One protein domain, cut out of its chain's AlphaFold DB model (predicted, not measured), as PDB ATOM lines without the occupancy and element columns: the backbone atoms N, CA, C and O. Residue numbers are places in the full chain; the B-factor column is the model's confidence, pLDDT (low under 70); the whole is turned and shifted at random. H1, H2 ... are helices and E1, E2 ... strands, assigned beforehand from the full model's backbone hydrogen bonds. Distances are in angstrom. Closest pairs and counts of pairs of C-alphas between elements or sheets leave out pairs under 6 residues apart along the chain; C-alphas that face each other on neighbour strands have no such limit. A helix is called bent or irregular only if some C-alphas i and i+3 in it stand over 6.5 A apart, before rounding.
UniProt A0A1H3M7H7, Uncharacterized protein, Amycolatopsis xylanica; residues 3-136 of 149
ATOM      1  N   GLY A   3     125.212 180.122 141.057       95.12
ATOM      2  CA  GLY A   3     125.615 178.745 141.292       95.12
ATOM      3  C   GLY A   3     127.115 178.582 141.470       95.12
ATOM      4  O   GLY A   3     127.905 179.441 141.075       95.12
ATOM      5  N   ALA A   4     127.491 177.458 142.065       94.44
ATOM      6  CA  ALA A   4     128.865 177.014 142.216       94.44
ATOM      7  C   ALA A   4     128.913 175.485 142.171       94.44
ATOM      8  O   ALA A   4     127.983 174.809 142.608       94.44
ATOM      9  N   ARG A   5     130.012 174.931 141.665       93.38
ATOM     10  CA  ARG A   5     130.268 173.491 141.688       93.38
ATOM     11  C   ARG A   5     131.710 173.239 142.077       93.38
ATOM     12  O   ARG A   5     132.612 173.896 141.566       93.38
ATOM     13  N   THR A   6     131.922 172.271 142.956       92.06
ATOM     14  CA  THR A   6     133.252 171.886 143.422       92.06
ATOM     15  C   THR A   6     133.339 170.382 143.655       92.06
ATOM     16  O   THR A   6     132.327 169.703 143.833       92.06
ATOM     17  N   GLY A   7     134.557 169.851 143.633       90.19
ATOM     18  CA  GLY A   7     134.855 168.480 144.031       90.19
ATOM     19  C   GLY A   7     135.679 168.478 145.311       90.19
ATOM     20  O   GLY A   7     136.662 169.208 145.406       90.19
ATOM     21  N   LEU A   8     135.312 167.630 146.270       85.56
ATOM     22  CA  LEU A   8     136.048 167.438 147.512       85.56
ATOM     23  C   LEU A   8     136.281 165.946 147.756       85.56
ATOM     24  O   LEU A   8     135.377 165.190 148.115       85.56
ATOM     25  N   GLY A   9     137.511 165.499 147.493       86.00
ATOM     26  CA  GLY A   9     137.892 164.092 147.571       86.00
ATOM     27  C   GLY A   9     137.026 163.205 146.670       86.00
ATOM     28  O   GLY A   9     137.220 163.159 145.456       86.00
ATOM     29  N   LYS A  10     136.088 162.477 147.283       89.44
ATOM     30  CA  LYS A  10     135.166 161.529 146.633       89.44
ATOM     31  C   LYS A  10     133.767 162.102 146.392       89.44
ATOM     32  O   LYS A  10     132.912 161.371 145.913       89.44
ATOM     33  N   VAL A  11     133.522 163.368 146.721       91.62
ATOM     34  CA  VAL A  11     132.199 163.999 146.642       91.62
ATOM     35  C   VAL A  11     132.235 165.153 145.649       91.62
ATOM     36  O   VAL A  11     133.202 165.910 145.594       91.62
ATOM     37  N   THR A  12     131.188 165.285 144.844       92.94
ATOM     38  CA  THR A  12     130.904 166.476 144.043       92.94
ATOM     39  C   THR A  12     129.775 167.236 144.711       92.94
ATOM     40  O   THR A  12     128.738 166.652 145.007       92.94
ATOM     41  N   VAL A  13     129.966 168.534 144.919       93.88
ATOM     42  CA  VAL A  13     128.968 169.419 145.514       93.88
ATOM     43  C   VAL A  13     128.577 170.465 144.483       93.88
ATOM     44  O   VAL A  13     129.443 171.134 143.915       93.88
ATOM     45  N   SER A  14     127.279 170.600 144.242       94.94
ATOM     46  CA  SER A  14     126.701 171.667 143.428       94.94
ATOM     47  C   SER A  14     125.767 172.490 144.300       94.94
ATOM     48  O   SER A  14     124.943 171.934 145.020       94.94
ATOM     49  N   VAL A  15     125.910 173.808 144.241       96.38
ATOM     50  CA  VAL A  15     125.045 174.748 144.946       96.38
ATOM     51  C   VAL A  15     124.389 175.650 143.919       96.38
ATOM     52  O   VAL A  15     125.081 176.235 143.085       96.38
ATOM     53  N   LEU A  16     123.068 175.769 143.978       96.75
ATOM     54  CA  LEU A  16     122.275 176.637 143.114       96.75
ATOM     55  C   LEU A  16     121.418 177.562 143.969       96.75
ATOM     56  O   LEU A  16     120.788 177.124 144.922       96.75
ATOM     57  N   LEU A  17     121.387 178.844 143.619       96.88
ATOM     58  CA  LEU A  17     120.549 179.859 144.241       96.88
ATOM     59  C   LEU A  17     119.657 180.498 143.176       96.88
ATOM     60  O   LEU A  17     120.134 181.148 142.234       96.88
ATOM     61  N   SER A  18     118.351 180.337 143.339       96.00
ATOM     62  CA  SER A  18     117.332 180.995 142.529       96.00
ATOM     63  C   SER A  18     116.533 181.991 143.363       96.00
ATOM     64  O   SER A  18     116.438 181.881 144.586       96.00
ATOM     65  N   PHE A  19     116.007 182.997 142.670       95.25
ATOM     66  CA  PHE A  19     115.165 184.043 143.231       95.25
ATOM     67  C   PHE A  19     113.839 184.048 142.483       95.25
ATOM     68  O   PHE A  19     113.827 183.789 141.278       95.25
ATOM     69  N   ASP A  20     112.766 184.367 143.190       95.38
ATOM     70  CA  ASP A  20     111.422 184.522 142.644       95.38
ATOM     71  C   ASP A  20     110.775 185.801 143.194       95.38
ATOM     72  O   ASP A  20     111.002 186.171 144.350       95.38
ATOM     73  N   GLY A  21     109.992 186.487 142.363       94.25
ATOM     74  CA  GLY A  21     109.327 187.747 142.699       94.25
ATOM     75  C   GLY A  21     109.853 188.969 141.943       94.25
ATOM     76  O   GLY A  21     110.563 188.862 140.942       94.25
ATOM     77  N   GLU A  22     109.469 190.149 142.429       93.31
ATOM     78  CA  GLU A  22     109.720 191.428 141.764       93.31
ATOM     79  C   GLU A  22     110.791 192.248 142.490       93.31
ATOM     80  O   GLU A  22     110.802 192.366 143.718       93.31
ATOM     81  N   LEU A  23     111.687 192.847 141.704       93.94
ATOM     82  CA  LEU A  23     112.729 193.749 142.179       93.94
ATOM     83  C   LEU A  23     112.623 195.074 141.430       93.94
ATOM     84  O   LEU A  23     112.630 195.101 140.198       93.94
ATOM     85  N   VAL A  24     112.566 196.177 142.170       96.00
ATOM     86  CA  VAL A  24     112.592 197.517 141.590       96.00
ATOM     87  C   VAL A  24     114.044 197.919 141.373       96.00
ATOM     88  O   VAL A  24     114.852 197.871 142.299       96.00
ATOM     89  N   ALA A  25     114.362 198.325 140.145       95.38
ATOM     90  CA  ALA A  25     115.684 198.786 139.748       95.38
ATOM     91  C   ALA A  25     115.602 200.232 139.243       95.38
ATOM     92  O   ALA A  25     115.037 200.488 138.178       95.38
ATOM     93  N   ILE A  26     116.172 201.173 139.996       95.25
ATOM     94  CA  ILE A  26     116.205 202.597 139.642       95.25
ATOM     95  C   ILE A  26     117.626 202.955 139.224       95.25
ATOM     96  O   ILE A  26     118.570 202.828 140.000       95.25
ATOM     97  N   TRP A  27     117.786 203.397 137.977       94.75
ATOM     98  CA  TRP A  27     119.071 203.846 137.452       94.75
ATOM     99  C   TRP A  27     119.117 205.370 137.388       94.75
ATOM    100  O   TRP A  27     118.270 205.995 136.751       94.75
ATOM    101  N   HIS A  28     120.136 205.957 138.010       92.56
ATOM    102  CA  HIS A  28     120.311 207.408 138.111       92.56
ATOM    103  C   HIS A  28     121.187 208.010 136.997       92.56
ATOM    104  O   HIS A  28     121.591 209.168 137.089       92.56
ATOM    105  N   GLY A  29     121.472 207.255 135.931       88.12
ATOM    106  CA  GLY A  29     122.306 207.704 134.811       88.12
ATOM    107  C   GLY A  29     123.787 207.325 134.954       88.12
ATOM    108  O   GLY A  29     124.245 206.879 136.005       88.12
ATOM    109  N   GLY A  30     124.542 207.451 133.863       85.12
ATOM    110  CA  GLY A  30     125.951 207.054 133.775       85.12
ATOM    111  C   GLY A  30     126.352 206.691 132.345       85.12
ATOM    112  O   GLY A  30     125.500 206.650 131.461       85.12
ATOM    113  N   ARG A  31     127.649 206.441 132.111       80.75
ATOM    114  CA  ARG A  31     128.128 205.986 130.791       80.75
ATOM    115  C   ARG A  31     127.643 204.576 130.466       80.75
ATOM    116  O   ARG A  31     127.149 204.359 129.368       80.75
ATOM    117  N   ASP A  32     127.725 203.677 131.444       85.62
ATOM    118  CA  ASP A  32     127.318 202.281 131.310       85.62
ATOM    119  C   ASP A  32     126.194 201.981 132.302       85.62
ATOM    120  O   ASP A  32     126.305 202.279 133.495       85.62
ATOM    121  N   ARG A  33     125.098 201.400 131.809       87.19
ATOM    122  CA  ARG A  33     124.007 200.921 132.660       87.19
ATOM    123  C   ARG A  33     124.390 199.537 133.204       87.19
ATOM    124  O   ARG A  33     124.478 198.607 132.402       87.19
ATOM    125  N   PRO A  34     124.601 199.370 134.522       89.50
ATOM    126  CA  PRO A  34     124.902 198.058 135.090       89.50
ATOM    127  C   PRO A  34     123.700 197.112 134.951       89.50
ATOM    128  O   PRO A  34     122.550 197.551 135.026       89.50
ATOM    129  N   ASP A  35     123.966 195.813 134.781       89.88
ATOM    130  CA  ASP A  35     122.930 194.778 134.851       89.88
ATOM    131  C   ASP A  35     122.444 194.659 136.315       89.88
ATOM    132  O   ASP A  35     123.253 194.384 137.217       89.88
ATOM    133  N   PRO A  36     121.139 194.866 136.591       90.44
ATOM    134  CA  PRO A  36     120.556 194.634 137.909       90.44
ATOM    135  C   PRO A  36     120.850 193.248 138.468       90.44
ATOM    136  O   PRO A  36     121.085 193.111 139.669       90.44
ATOM    137  N   LEU A  37     120.890 192.229 137.608       89.25
ATOM    138  CA  LEU A  37     121.172 190.874 138.044       89.25
ATOM    139  C   LEU A  37     122.627 190.732 138.494       89.25
ATOM    140  O   LEU A  37     122.870 190.170 139.553       89.25
ATOM    141  N   ASP A  38     123.593 191.286 137.764       89.06
ATOM    142  CA  ASP A  38     124.998 191.225 138.189       89.06
ATOM    143  C   ASP A  38     125.219 191.953 139.517       89.06
ATOM    144  O   ASP A  38     125.995 191.495 140.354       89.06
ATOM    145  N   THR A  39     124.490 193.048 139.745       89.88
ATOM    146  CA  THR A  39     124.522 193.773 141.022       89.88
ATOM    147  C   THR A  39     123.926 192.936 142.155       89.88
ATOM    148  O   THR A  39     124.552 192.819 143.207       89.88
ATOM    149  N   LEU A  40     122.772 192.296 141.931       91.50
ATOM    150  CA  LEU A  40     122.128 191.407 142.905       91.50
ATOM    151  C   LEU A  40     123.007 190.199 143.262       91.50
ATOM    152  O   LEU A  40     123.058 189.779 144.415       91.50
ATOM    153  N   LEU A  41     123.693 189.621 142.272       91.88
ATOM    154  CA  LEU A  41     124.511 188.423 142.466       91.88
ATOM    155  C   LEU A  41     125.920 188.732 142.997       91.88
ATOM    156  O   LEU A  41     126.671 187.816 143.343       91.88
ATOM    157  N   LYS A  42     126.300 190.011 143.067       89.81
ATOM    158  CA  LYS A  42     127.647 190.429 143.448       89.81
ATOM    159  C   LYS A  42     127.968 190.028 144.886       89.81
ATOM    160  O   LYS A  42     127.282 190.400 145.837       89.81
ATOM    161  N   GLY A  43     129.085 189.317 145.043       90.94
ATOM    162  CA  GLY A  43     129.597 188.924 146.355       90.94
ATOM    163  C   GLY A  43     128.751 187.863 147.057       90.94
ATOM    164  O   GLY A  43     128.861 187.724 148.274       90.94
ATOM    165  N   LEU A  44     127.913 187.128 146.317       95.75
ATOM    166  CA  LEU A  44     127.177 186.007 146.882       95.75
ATOM    167  C   LEU A  44     128.138 184.929 147.388       95.75
ATOM    168  O   LEU A  44     129.008 184.444 146.661       95.75
ATOM    169  N   PHE A  45     127.941 184.533 148.638       96.69
ATOM    170  CA  PHE A  45     128.719 183.503 149.306       96.69
ATOM    171  C   PHE A  45     127.810 182.653 150.186       96.69
ATOM    172  O   PHE A  45     127.040 183.188 150.982       96.69
ATOM    173  N   VAL A  46     127.905 181.332 150.061       97.44
ATOM    174  CA  VAL A  46     127.100 180.383 150.844       97.44
ATOM    175  C   VAL A  46     128.013 179.572 151.751       97.44
ATOM    176  O   VAL A  46     129.032 179.069 151.296       97.44
ATOM    177  N   SER A  47     127.657 179.425 153.024       97.19
ATOM    178  CA  SER A  47     128.440 178.686 154.029       97.19
ATOM    179  C   SER A  47     127.556 177.840 154.939       97.19
ATOM    180  O   SER A  47     126.334 177.989 154.918       97.19
ATOM    181  N   GLY A  48     128.166 176.949 155.728       96.06
ATOM    182  CA  GLY A  48     127.429 176.029 156.605       96.06
ATOM    183  C   GLY A  48     126.545 175.055 155.822       96.06
ATOM    184  O   GLY A  48     125.401 174.816 156.206       96.06
ATOM    185  N   LEU A  49     127.049 174.554 154.687       95.25
ATOM    186  CA  LEU A  49     126.322 173.692 153.743       95.25
ATOM    187  C   LEU A  49     125.938 172.323 154.338       95.25
ATOM    188  O   LEU A  49     125.038 171.657 153.836       95.25
ATOM    189  N   ASP A  50     126.622 171.903 155.395       93.69
ATOM    190  CA  ASP A  50     126.356 170.701 156.183       93.69
ATOM    191  C   ASP A  50     125.182 170.876 157.166       93.69
ATOM    192  O   ASP A  50     124.558 169.894 157.580       93.69
ATOM    193  N   THR A  51     124.829 172.119 157.499       93.12
ATOM    194  CA  THR A  51     123.848 172.442 158.541       93.12
ATOM    195  C   THR A  51     122.397 172.412 158.040       93.12
ATOM    196  O   THR A  51     122.113 172.252 156.851       93.12
ATOM    197  N   ALA A  52     121.441 172.561 158.961       92.75
ATOM    198  CA  ALA A  52     120.026 172.749 158.632       92.75
ATOM    199  C   ALA A  52     119.692 174.188 158.182       92.75
ATOM    200  O   ALA A  52     118.609 174.437 157.658       92.75
ATOM    201  N   ALA A  53     120.600 175.143 158.397       94.62
ATOM    202  CA  ALA A  53     120.383 176.556 158.109       94.62
ATOM    203  C   ALA A  53     121.635 177.170 157.460       94.62
ATOM    204  O   ALA A  53     122.339 177.956 158.104       94.62
ATOM    205  N   PRO A  54     121.951 176.798 156.204       96.06
ATOM    206  CA  PRO A  54     123.061 177.395 155.477       96.06
ATOM    207  C   PRO A  54     122.917 178.917 155.412       96.06
ATOM    208  O   PRO A  54     121.837 179.475 155.206       96.06
ATOM    209  N   VAL A  55     124.042 179.606 155.574       97.12
ATOM    210  CA  VAL A  55     124.086 181.066 155.598       97.12
ATOM    211  C   VAL A  55     124.425 181.571 154.204       97.12
ATOM    212  O   VAL A  55     125.520 181.311 153.701       97.12
ATOM    213  N   VAL A  56     123.509 182.342 153.618       97.31
ATOM    214  CA  VAL A  56     123.733 183.094 152.379       97.31
ATOM    215  C   VAL A  56     124.117 184.529 152.733       97.31
ATOM    216  O   VAL A  56     123.377 185.239 153.414       97.31
ATOM    217  N   ARG A  57     125.293 184.956 152.277       95.31
ATOM    218  CA  ARG A  57     125.788 186.334 152.368       95.31
ATOM    219  C   ARG A  57     125.843 186.943 150.975       95.31
ATOM    220  O   ARG A  57     126.042 186.231 149.997       95.31
ATOM    221  N   ALA A  58     125.689 188.256 150.909       93.12
ATOM    222  CA  ALA A  58     125.748 189.046 149.688       93.12
ATOM    223  C   ALA A  58     126.382 190.413 149.984       93.12
ATOM    224  O   ALA A  58     126.773 190.690 151.123       93.12
ATOM    225  N   GLY A  59     126.476 191.263 148.961       87.06
ATOM    226  CA  GLY A  59     126.855 192.663 149.127       87.06
ATOM    227  C   GLY A  59     125.970 193.426 150.126       87.06
ATOM    228  O   GLY A  59     124.878 192.991 150.505       87.06
ATOM    229  N   THR A  60     126.462 194.589 150.557       86.12
ATOM    230  CA  THR A  60     125.789 195.467 151.523       86.12
ATOM    231  C   THR A  60     124.331 195.714 151.144       86.12
ATOM    232  O   THR A  60     124.025 195.988 149.985       86.12
ATOM    233  N   GLY A  61     123.441 195.639 152.136       89.56
ATOM    234  CA  GLY A  61     122.021 195.924 151.941       89.56
ATOM    235  C   GLY A  61     121.169 194.731 151.507       89.56
ATOM    236  O   GLY A  61     119.960 194.868 151.372       89.56
ATOM    237  N   THR A  62     121.764 193.548 151.338       94.38
ATOM    238  CA  THR A  62     121.021 192.315 151.046       94.38
ATOM    239  C   THR A  62     120.998 191.396 152.268       94.38
ATOM    240  O   THR A  62     122.037 191.154 152.887       94.38
ATOM    241  N   ARG A  63     119.824 190.871 152.636       95.88
ATOM    242  CA  ARG A  63     119.644 189.986 153.799       95.88
ATOM    243  C   ARG A  63     118.810 188.768 153.447       95.88
ATOM    244  O   ARG A  63     117.746 188.895 152.857       95.88
ATOM    245  N   PHE A  64     119.262 187.600 153.889       97.62
ATOM    246  CA  PHE A  64     118.572 186.333 153.678       97.62
ATOM    247  C   PHE A  64     118.004 185.813 154.991       97.62
ATOM    248  O   PHE A  64     118.682 185.815 156.019       97.62
ATOM    249  N   ARG A  65     116.768 185.325 154.941       97.62
ATOM    250  CA  ARG A  65     116.115 184.636 156.050       97.62
ATOM    251  C   ARG A  65     115.494 183.344 155.551       97.62
ATOM    252  O   ARG A  65     114.509 183.383 154.817       97.62
ATOM    253  N   GLN A  66     116.045 182.220 155.994       98.00
ATOM    254  CA  GLN A  66     115.454 180.910 155.751       98.00
ATOM    255  C   GLN A  66     114.136 180.777 156.516       98.00
ATOM    256  O   GLN A  66     114.026 181.201 157.670       98.00
ATOM    257  N   THR A  67     113.144 180.188 155.864       97.31
ATOM    258  CA  THR A  67     111.838 179.871 156.449       97.31
ATOM    259  C   THR A  67     111.529 178.384 156.405       97.31
ATOM    260  O   THR A  67     110.744 177.929 157.226       97.31
ATOM    261  N   ASP A  68     112.137 177.640 155.479       97.38
ATOM    262  CA  ASP A  68     111.884 176.212 155.304       97.38
ATOM    263  C   ASP A  68     113.153 175.457 154.877       97.38
ATOM    264  O   ASP A  68     114.090 176.047 154.321       97.38
ATOM    265  N   LEU A  69     113.172 174.155 155.151       97.00
ATOM    266  CA  LEU A  69     114.196 173.210 154.731       97.00
ATOM    267  C   LEU A  69     113.536 171.888 154.336       97.00
ATOM    268  O   LEU A  69     112.940 171.207 155.164       97.00
ATOM    269  N   ASP A  70     113.751 171.492 153.090       96.38
ATOM    270  CA  ASP A  70     113.297 170.226 152.531       96.38
ATOM    271  C   ASP A  70     114.504 169.373 152.119       96.38
ATOM    272  O   ASP A  70     115.549 169.886 151.705       96.38
ATOM    273  N   PHE A  71     114.367 168.055 152.226       95.06
ATOM    274  CA  PHE A  71     115.319 167.113 151.657       95.06
ATOM    275  C   PHE A  71     114.643 166.373 150.515       95.06
ATOM    276  O   PHE A  71     113.634 165.703 150.706       95.06
ATOM    277  N   ARG A  72     115.248 166.463 149.333       94.69
ATOM    278  CA  ARG A  72     114.810 165.774 148.128       94.69
ATOM    279  C   ARG A  72     115.755 164.612 147.868       94.69
ATOM    280  O   ARG A  72     116.882 164.844 147.416       94.69
ATOM    281  N   PRO A  73     115.321 163.370 148.152       87.62
ATOM    282  CA  PRO A  73     116.091 162.204 147.784       87.62
ATOM    283  C   PRO A  73     116.401 162.217 146.279       87.62
ATOM    284  O   PRO A  73     115.556 162.635 145.483       87.62
ATOM    285  N   PRO A  74     117.583 161.732 145.880       89.62
ATOM    286  CA  PRO A  74     118.569 161.077 146.744       89.62
ATOM    287  C   PRO A  74     119.551 162.022 147.455       89.62
ATOM    288  O   PRO A  74     120.195 161.617 148.414       89.62
ATOM    289  N   ASP A  75     119.741 163.249 146.982       92.88
ATOM    290  CA  ASP A  75     121.040 163.914 147.145       92.88
ATOM    291  C   ASP A  75     120.980 165.421 147.402       92.88
ATOM    292  O   ASP A  75     122.033 166.059 147.501       92.88
ATOM    293  N   THR A  76     119.784 165.997 147.526       95.50
ATOM    294  CA  THR A  76     119.618 167.450 147.494       95.50
ATOM    295  C   THR A  76     118.915 167.975 148.740       95.50
ATOM    296  O   THR A  76     117.771 167.626 149.025       95.50
ATOM    297  N   LYS A  77     119.575 168.880 149.467       96.44
ATOM    298  CA  LYS A  77     118.930 169.737 150.473       96.44
ATOM    299  C   LYS A  77     118.461 171.031 149.826       96.44
ATOM    300  O   LYS A  77     119.181 171.633 149.034       96.44
ATOM    301  N   VAL A  78     117.267 171.470 150.192       97.81
ATOM    302  CA  VAL A  78     116.612 172.647 149.636       97.81
ATOM    303  C   VAL A  78     116.233 173.579 150.772       97.81
ATOM    304  O   VAL A  78     115.335 173.278 151.550       97.81
ATOM    305  N   SER A  79     116.868 174.740 150.839       98.12
ATOM    306  CA  SER A  79     116.498 175.796 151.778       98.12
ATOM    307  C   SER A  79     115.675 176.857 151.059       98.12
ATOM    308  O   SER A  79     116.091 177.374 150.022       98.12
ATOM    309  N   ILE A  80     114.511 177.194 151.609       98.06
ATOM    310  CA  ILE A  80     113.608 178.209 151.054       98.06
ATOM    311  C   ILE A  80     113.519 179.363 152.045       98.06
ATOM    312  O   ILE A  80     113.530 179.159 153.262       98.06
ATOM    313  N   GLY A  81     113.435 180.586 151.537       97.88
ATOM    314  CA  GLY A  81     113.310 181.751 152.395       97.88
ATOM    315  C   GLY A  81     113.029 183.043 151.653       97.88
ATOM    316  O   GLY A  81     112.582 183.049 150.507       97.88
ATOM    317  N   ARG A  82     113.302 184.154 152.336       97.94
ATOM    318  CA  ARG A  82     113.150 185.513 151.810       97.94
ATOM    319  C   ARG A  82     114.500 186.211 151.714       97.94
ATOM    320  O   ARG A  82     115.355 186.031 152.580       97.94
ATOM    321  N   CYS A  83     114.670 186.996 150.662       97.50
ATOM    322  CA  CYS A  83     115.803 187.870 150.418       97.50
ATOM    323  C   CYS A  83     115.295 189.314 150.386       97.50
ATOM    324  O   CYS A  83     114.566 189.700 149.472       97.50
ATOM    325  N   GLU A  84     115.636 190.096 151.403       97.50
ATOM    326  CA  GLU A  84     115.405 191.539 151.425       97.50
ATOM    327  C   GLU A  84     116.565 192.221 150.707       97.50
ATOM    328  O   GLU A  84     117.727 191.981 151.043       97.50
ATOM    329  N   VAL A  85     116.249 193.065 149.728       97.00
ATOM    330  CA  VAL A  85     117.232 193.815 148.947       97.00
ATOM    331  C   VAL A  85     116.981 195.300 149.165       97.00
ATOM    332  O   VAL A  85     115.897 195.800 148.872       97.00
ATOM    333  N   ASP A  86     117.994 195.992 149.666       95.75
ATOM    334  CA  ASP A  86     118.096 197.447 149.732       95.75
ATOM    335  C   ASP A  86     119.557 197.824 149.478       95.75
ATOM    336  O   ASP A  86     120.342 198.047 150.398       95.75
ATOM    337  N   SER A  87     119.961 197.762 148.210       92.31
ATOM    338  CA  SER A  87     121.359 197.923 147.806       92.31
ATOM    339  C   SER A  87     121.513 199.021 146.765       92.31
ATOM    340  O   SER A  87     120.637 199.244 145.932       92.31
ATOM    341  N   SER A  88     122.652 199.709 146.804       90.19
ATOM    342  CA  SER A  88     122.997 200.748 145.839       90.19
ATOM    343  C   SER A  88     124.455 200.603 145.423       90.19
ATOM    344  O   SER A  88     125.350 200.529 146.268       90.19
ATOM    345  N   ALA A  89     124.700 200.527 144.116       87.81
ATOM    346  CA  ALA A  89     126.040 200.424 143.555       87.81
ATOM    347  C   ALA A  89     126.090 201.032 142.151       87.81
ATOM    348  O   ALA A  89     125.203 200.804 141.337       87.81
ATOM    349  N   HIS A  90     127.156 201.780 141.848       88.31
ATOM    350  CA  HIS A  90     127.414 202.327 140.505       88.31
ATOM    351  C   HIS A  90     126.223 203.100 139.891       88.31
ATOM    352  O   HIS A  90     125.977 203.016 138.691       88.31
ATOM    353  N   GLY A  91     125.467 203.842 140.710       89.56
ATOM    354  CA  GLY A  91     124.301 204.613 140.254       89.56
ATOM    355  C   GLY A  91     123.038 203.782 139.989       89.56
ATOM    356  O   GLY A  91     122.075 204.315 139.437       89.56
ATOM    357  N   LEU A  92     123.027 202.500 140.369       93.56
ATOM    358  CA  LEU A  92     121.858 201.626 140.359       93.56
ATOM    359  C   LEU A  92     121.408 201.329 141.791       93.56
ATOM    360  O   LEU A  92     122.191 200.832 142.600       93.56
ATOM    361  N   GLU A  93     120.141 201.603 142.075       94.81
ATOM    362  CA  GLU A  93     119.457 201.242 143.312       94.81
ATOM    363  C   GLU A  93     118.545 200.038 143.065       94.81
ATOM    364  O   GLU A  93     117.761 200.028 142.111       94.81
ATOM    365  N   LEU A  94     118.656 199.024 143.922       95.88
ATOM    366  CA  LEU A  94     117.830 197.822 143.912       95.88
ATOM    367  C   LEU A  94     117.053 197.722 145.220       95.88
ATOM    368  O   LEU A  94     117.664 197.677 146.292       95.88
ATOM    369  N   LYS A  95     115.725 197.629 145.120       97.19
ATOM    370  CA  LYS A  95     114.826 197.489 146.271       97.19
ATOM    371  C   LYS A  95     113.737 196.453 146.041       97.19
ATOM    372  O   LYS A  95     113.099 196.437 144.991       97.19
ATOM    373  N   GLY A  96     113.491 195.613 147.042       96.56
ATOM    374  CA  GLY A  96     112.397 194.645 147.011       96.56
ATOM    375  C   GLY A  96     112.570 193.496 147.994       96.56
ATOM    376  O   GLY A  96     113.542 193.427 148.748       96.56
ATOM    377  N   VAL A  97     111.607 192.576 147.971       97.38
ATOM    378  CA  VAL A  97     111.654 191.333 148.743       97.38
ATOM    379  C   VAL A  97     111.410 190.175 147.793       97.38
ATOM    380  O   VAL A  97     110.321 190.045 147.240       97.38
ATOM    381  N   LEU A  98     112.415 189.323 147.641       97.38
ATOM    382  CA  LEU A  98     112.375 188.150 146.778       97.38
ATOM    383  C   LEU A  98     112.170 186.891 147.624       97.38
ATOM    384  O   LEU A  98     112.683 186.790 148.740       97.38
ATOM    385  N   GLY A  99     111.458 185.905 147.090       97.94
ATOM    386  CA  GLY A  99     111.644 184.524 147.515       97.94
ATOM    387  C   GLY A  99     113.022 184.044 147.065       97.94
ATOM    388  O   GLY A  99     113.504 184.447 146.005       97.94
ATOM    389  N   TYR A 100     113.677 183.198 147.855       97.69
ATOM    390  CA  TYR A 100     114.863 182.481 147.398       97.69
ATOM    391  C   TYR A 100     114.731 180.983 147.636       97.69
ATOM    392  O   TYR A 100     114.070 180.532 148.577       97.69
ATOM    393  N   ARG A 101     115.422 180.228 146.788       97.94
ATOM    394  CA  ARG A 101     115.581 178.782 146.889       97.94
ATOM    395  C   ARG A 101     117.055 178.440 146.693       97.94
ATOM    396  O   ARG A 101     117.633 178.744 145.653       97.94
ATOM    397  N   LEU A 102     117.651 177.836 147.714       98.19
ATOM    398  CA  LEU A 102     119.030 177.364 147.729       98.19
ATOM    399  C   LEU A 102     119.028 175.836 147.679       98.19
ATOM    400  O   LEU A 102     118.512 175.192 148.586       98.19
ATOM    401  N   GLU A 103     119.621 175.265 146.642       97.69
ATOM    402  CA  GLU A 103     119.738 173.821 146.452       97.69
ATOM    403  C   GLU A 103     121.192 173.413 146.643       97.69
ATOM    404  O   GLU A 103     122.078 173.959 145.989       97.69
ATOM    405  N   VAL A 104     121.431 172.473 147.552       96.88
ATOM    406  CA  VAL A 104     122.743 171.897 147.840       96.88
ATOM    407  C   VAL A 104     122.678 170.420 147.494       96.88
ATOM    408  O   VAL A 104     122.109 169.623 148.240       96.88
ATOM    409  N   THR A 105     123.266 170.066 146.359       95.50
ATOM    410  CA  THR A 105     123.326 168.697 145.850       95.50
ATOM    411  C   THR A 105     124.712 168.123 146.105       95.50
ATOM    412  O   THR A 105     125.711 168.714 145.688       95.50
ATOM    413  N   ALA A 106     124.784 166.968 146.763       94.25
ATOM    414  CA  ALA A 106     126.034 166.268 147.043       94.25
ATOM    415  C   ALA A 106     125.970 164.830 146.519       94.25
ATOM    416  O   ALA A 106     125.113 164.053 146.921       94.25
ATOM    417  N   THR A 107     126.893 164.472 145.629       92.88
ATOM    418  CA  THR A 107     126.944 163.143 145.008       92.88
ATOM    419  C   THR A 107     128.330 162.535 145.118       92.88
ATOM    420  O   THR A 107     129.342 163.240 145.122       92.88
ATOM    421  N   TRP A 108     128.413 161.205 145.177       90.56
ATOM    422  CA  TRP A 108     129.691 160.517 145.023       90.56
ATOM    423  C   TRP A 108     130.253 160.796 143.626       90.56
ATOM    424  O   TRP A 108     129.544 160.715 142.623       90.56
ATOM    425  N   ASN A 109     131.538 161.131 143.532       82.56
ATOM    426  CA  ASN A 109     132.188 161.196 142.235       82.56
ATOM    427  C   ASN A 109     132.220 159.784 141.633       82.56
ATOM    428  O   ASN A 109     132.393 158.800 142.350       82.56
ATOM    429  N   GLY A 110     132.051 159.670 140.313       69.62
ATOM    430  CA  GLY A 110     131.858 158.386 139.614       69.62
ATOM    431  C   GLY A 110     132.999 157.362 139.738       69.62
ATOM    432  O   GLY A 110     132.962 156.322 139.095       69.62
ATOM    433  N   ARG A 111     134.023 157.644 140.551       65.69
ATOM    434  CA  ARG A 111     135.081 156.712 140.956       65.69
ATOM    435  C   ARG A 111     134.690 155.864 142.173       65.69
ATOM    436  O   ARG A 111     135.442 154.965 142.538       65.69
ATOM    437  N   VAL A 112     133.559 156.153 142.818       66.56
ATOM    438  CA  VAL A 112     133.071 155.447 144.005       66.56
ATOM    439  C   VAL A 112     131.596 155.118 143.813       66.56
ATOM    440  O   VAL A 112     130.758 156.014 143.808       66.56
ATOM    441  N   GLN A 113     131.268 153.832 143.679       64.50
ATOM    442  CA  GLN A 113     129.888 153.370 143.812       64.50
ATOM    443  C   GLN A 113     129.582 153.168 145.292       64.50
ATOM    444  O   GLN A 113     130.148 152.293 145.948       64.50
ATOM    445  N   ARG A 114     128.703 154.014 145.818       80.19
ATOM    446  CA  ARG A 114     128.106 153.881 147.143       80.19
ATOM    447  C   ARG A 114     126.609 154.078 147.026       80.19
ATOM    448  O   ARG A 114     126.125 154.630 146.040       80.19
ATOM    449  N   GLU A 115     125.904 153.603 148.038       84.81
ATOM    450  CA  GLU A 115     124.471 153.812 148.156       84.81
ATOM    451  C   GLU A 115     124.154 155.310 148.205       84.81
ATOM    452  O   GLU A 115     124.925 156.130 148.723       84.81
ATOM    453  N   ASN A 116     123.008 155.649 147.628       86.88
ATOM    454  CA  ASN A 116     122.449 156.982 147.717       86.88
ATOM    455  C   ASN A 116     121.717 157.139 149.056       86.88
ATOM    456  O   ASN A 116     121.103 156.176 149.523       86.88
ATOM    457  N   PRO A 117     121.737 158.335 149.663       90.00
ATOM    458  CA  PRO A 117     120.937 158.592 150.848       90.00
ATOM    459  C   PRO A 117     119.440 158.453 150.553       90.00
ATOM    460  O   PRO A 117     118.934 158.975 149.559       90.00
ATOM    461  N   ALA A 118     118.717 157.790 151.450       90.19
ATOM    462  CA  ALA A 118     117.258 157.711 151.424       90.19
ATOM    463  C   ALA A 118     116.596 158.771 152.322       90.19
ATOM    464  O   ALA A 118     115.406 159.046 152.178       90.19
ATOM    465  N   SER A 119     117.350 159.376 153.246       93.44
ATOM    466  CA  SER A 119     116.859 160.388 154.187       93.44
ATOM    467  C   SER A 119     117.861 161.526 154.393       93.44
ATOM    468  O   SER A 119     119.050 161.399 154.089       93.44
ATOM    469  N   ALA A 120     117.387 162.637 154.966       92.44
ATOM    470  CA  ALA A 120     118.223 163.790 155.297       92.44
ATOM    471  C   ALA A 120     119.340 163.444 156.300       92.44
ATOM    472  O   ALA A 120     120.443 163.982 156.218       92.44
ATOM    473  N   GLU A 121     119.064 162.530 157.235       93.44
ATOM    474  CA  GLU A 121     120.035 162.051 158.224       93.44
ATOM    475  C   GLU A 121     121.135 161.226 157.560       93.44
ATOM    476  O   GLU A 121     122.314 161.470 157.808       93.44
ATOM    477  N   GLN A 122     120.771 160.312 156.656       93.44
ATOM    478  CA  GLN A 122     121.757 159.564 155.874       93.44
ATOM    479  C   GLN A 122     122.583 160.492 154.984       93.44
ATOM    480  O   GLN A 122     123.794 160.322 154.870       93.44
ATOM    481  N   TRP A 123     121.959 161.513 154.396       94.06
ATOM    482  CA  TRP A 123     122.675 162.506 153.603       94.06
ATOM    483  C   TRP A 123     123.719 163.238 154.447       94.06
ATOM    484  O   TRP A 123     124.863 163.393 154.021       94.06
ATOM    485  N   ALA A 124     123.358 163.636 155.671       92.94
ATOM    486  CA  ALA A 124     124.285 164.278 156.599       92.94
ATOM    487  C   ALA A 124     125.414 163.328 157.024       92.94
ATOM    488  O   ALA A 124     126.566 163.745 157.066       92.94
ATOM    489  N   GLN A 125     125.120 162.047 157.256       93.38
ATOM    490  CA  GLN A 125     126.143 161.037 157.545       93.38
ATOM    491  C   GLN A 125     127.110 160.828 156.371       93.38
ATOM    492  O   GLN A 125     128.300 160.605 156.578       93.38
ATOM    493  N   PHE A 126     126.613 160.872 155.134       92.31
ATOM    494  CA  PHE A 126     127.422 160.587 153.948       92.31
ATOM    495  C   PHE A 126     128.252 161.790 153.503       92.31
ATOM    496  O   PHE A 126     129.394 161.619 153.067       92.31
ATOM    497  N   PHE A 127     127.688 162.996 153.596       93.38
ATOM    498  CA  PHE A 127     128.248 164.198 152.979       93.38
ATOM    499  C   PHE A 127     128.546 165.337 153.958       93.38
ATOM    500  O   PHE A 127     129.192 166.301 153.553       93.38
ATOM    501  N   GLY A 128     128.139 165.231 155.227       92.69
ATOM    502  CA  GLY A 128     128.321 166.273 156.242       92.69
ATOM    503  C   GLY A 128     129.780 166.687 156.418       92.69
ATOM    504  O   GLY A 128     130.098 167.857 156.228       92.69
ATOM    505  N   ASP A 129     130.679 165.732 156.674       93.25
ATOM    506  CA  ASP A 129     132.110 166.022 156.861       93.25
ATOM    507  C   ASP A 129     132.748 166.689 155.621       93.25
ATOM    508  O   ASP A 129     133.383 167.741 155.766       93.25
ATOM    509  N   PRO A 130     132.560 166.166 154.386       92.06
ATOM    510  CA  PRO A 130     132.994 166.867 153.183       92.06
ATOM    511  C   PRO A 130     132.472 168.304 153.081       92.06
ATOM    512  O   PRO A 130     133.235 169.212 152.753       92.06
ATOM    513  N   LEU A 131     131.189 168.529 153.367       93.00
ATOM    514  CA  LEU A 131     130.563 169.847 153.257       93.00
ATOM    515  C   LEU A 131     131.056 170.825 154.324       93.00
ATOM    516  O   LEU A 131     131.326 171.980 153.997       93.00
ATOM    517  N   ALA A 132     131.242 170.366 155.561       93.12
ATOM    518  CA  ALA A 132     131.805 171.168 156.642       93.12
ATOM    519  C   ALA A 132     133.226 171.637 156.292       93.12
ATOM    520  O   ALA A 132     133.589 172.793 156.524       93.12
ATOM    521  N   SER A 133     134.014 170.772 155.643       92.88
ATOM    522  CA  SER A 133     135.386 171.093 155.234       92.88
ATOM    523  C   SER A 133     135.496 172.133 154.107       92.88
ATOM    524  O   SER A 133     136.563 172.721 153.934       92.88
ATOM    525  N   LEU A 134     134.414 172.408 153.362       92.00
ATOM    526  CA  LEU A 134     134.410 173.461 152.336       92.00
ATOM    527  C   LEU A 134     134.485 174.866 152.939       92.00
ATOM    528  O   LEU A 134     134.990 175.780 152.290       92.00
ATOM    529  N   GLY A 135     133.928 175.065 154.138       90.38
ATOM    530  CA  GLY A 135     133.732 176.379 154.760       90.38
ATOM    531  C   GLY A 135     132.671 177.244 154.059       90.38
ATOM    532  O   GLY A 135     131.785 177.792 154.715       90.38
ATOM    533  N   GLY A 136     132.712 177.334 152.729       93.44
ATOM    534  CA  GLY A 136     131.688 177.948 151.892       93.44
ATOM    535  C   GLY A 136     132.100 178.097 150.427       93.44
ATOM    536  O   GLY A 136     133.197 177.717 150.027       93.44
TER     537      GLY A 136
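Overview. This is residues 3 to 136 of the 149 residues of an uncharacterized protein of Amycolatopsis xylanica (UniProt A0A1H3M7H7). One long, twisted sheet of six strands folds over sharply along its length, where E6, E7 and E8 bend and E2 runs on into E3, and it curls round the short helix H1 at one end. H2 packs across the strands toward the other end, and the small hairpin of E4 and E5 lies between the two helices, with E5 beside E6. The printed part has 134 residues with eight named strands and two named helices, in the order E1, E2, E3, H1, E4, E5, E6, E7, E8, H2; the class is mixed, helices and strands. The large sheet is branched at E8 and its neighbour pairs are antiparallel, as are E4 and E5. The whole is only just loose, close to compact, with a radius of gyration of the C-alphas of 17.1 A, and only just elongated, spanning 55 by 28 by 19 A.

Along the chain. E8, residues 92 to 108, is the longest strand, 42.1 A from C-alpha 92 at (121.858, 201.626, 140.359) to C-alpha 108 at (129.691, 160.517, 145.023), and it bends by 85 degrees at residue 96. E7, residues 76 to 89, measures 33.8 A and bends by 74 degrees at residue 86. E6, residues 62 to 72, measures 27.4 A and bends by 64 degrees at residue 67. E2, residues 11 to 20, is 29.5 A long and runs on into E3, residues 23 to 27, across a break of 2 residues, at 76 degrees. E1 is residues 3 to 8, 16.6 A long, and begins with C-alpha 3 at (125.615, 178.745, 141.292). E4 is residues 45 to 47 and E5 residues 55 to 57. H1 is residues 36 to 41. H2, residues 120 to 134, is 19.1 A long and irregular, with C-alphas 126 and 129 7.7 A apart; its C-alpha 134 is at (134.410, 173.461, 152.336).

Arrangement. In the branched sheet E8 has three neighbours, in staggered pairing. E2, beside residues 98 to 108, and E3, beside residues 92 to 96, lie on one side of E8, and E7, beside residues 92 to 105, on the other side. N 103 and O 16 of E8 and E2 are 2.8 A apart, within hydrogen-bond range, as are N 24 and O 95 of E3 and E8, at 2.9 A. E6, E7 and E8 form a meander, each strand the antiparallel neighbour of the one before; N 79 and O 102 are 2.8 A apart in the hairpin of E7 and E8, and N 70 and O 78 are 2.8 A apart in the hairpin of E6 and E7. E1 is an edge strand in a hairpin with E2, with N 6 and O 13 at 2.9 A. H1 is on the sheet, which curls round it; the closest C-alphas of H1 and E3 are those of Pro 36 and Ala 25, 6.7 A apart. H2 is on the sheet too, at a height over the sheet of 8.6 A; it lies over E2 and, only just, with 3 of its C-alphas, over E8. It runs across the strands, at 85 degrees to E2 on the local plane. The closest C-alphas of H2 and E8 are those of Phe 127 and Ala 106, 6.7 A apart. H1 and H2 are apart. In the hairpin of E4 and E5, N 45 and O 57 are 2.9 A apart; the closest C-alphas of E5 and E6 are those of Val 56 and Phe 64, at 6.2 A. Each O i to N i+4 pair of H1 is within hydrogen-bond range, and 9 of 11 are in H2.

Size, cuts and confidence. The two C-alphas farthest apart are those of Gly 29 and Gln 113, at 55.6 A. The printed part, residues 3 to 136 of a chain of 149, has no cut. The link from E8 to H2, 11 residues, is long. The mean pLDDT of the printed part is 92.5, and residues 110 to 113 are under 70.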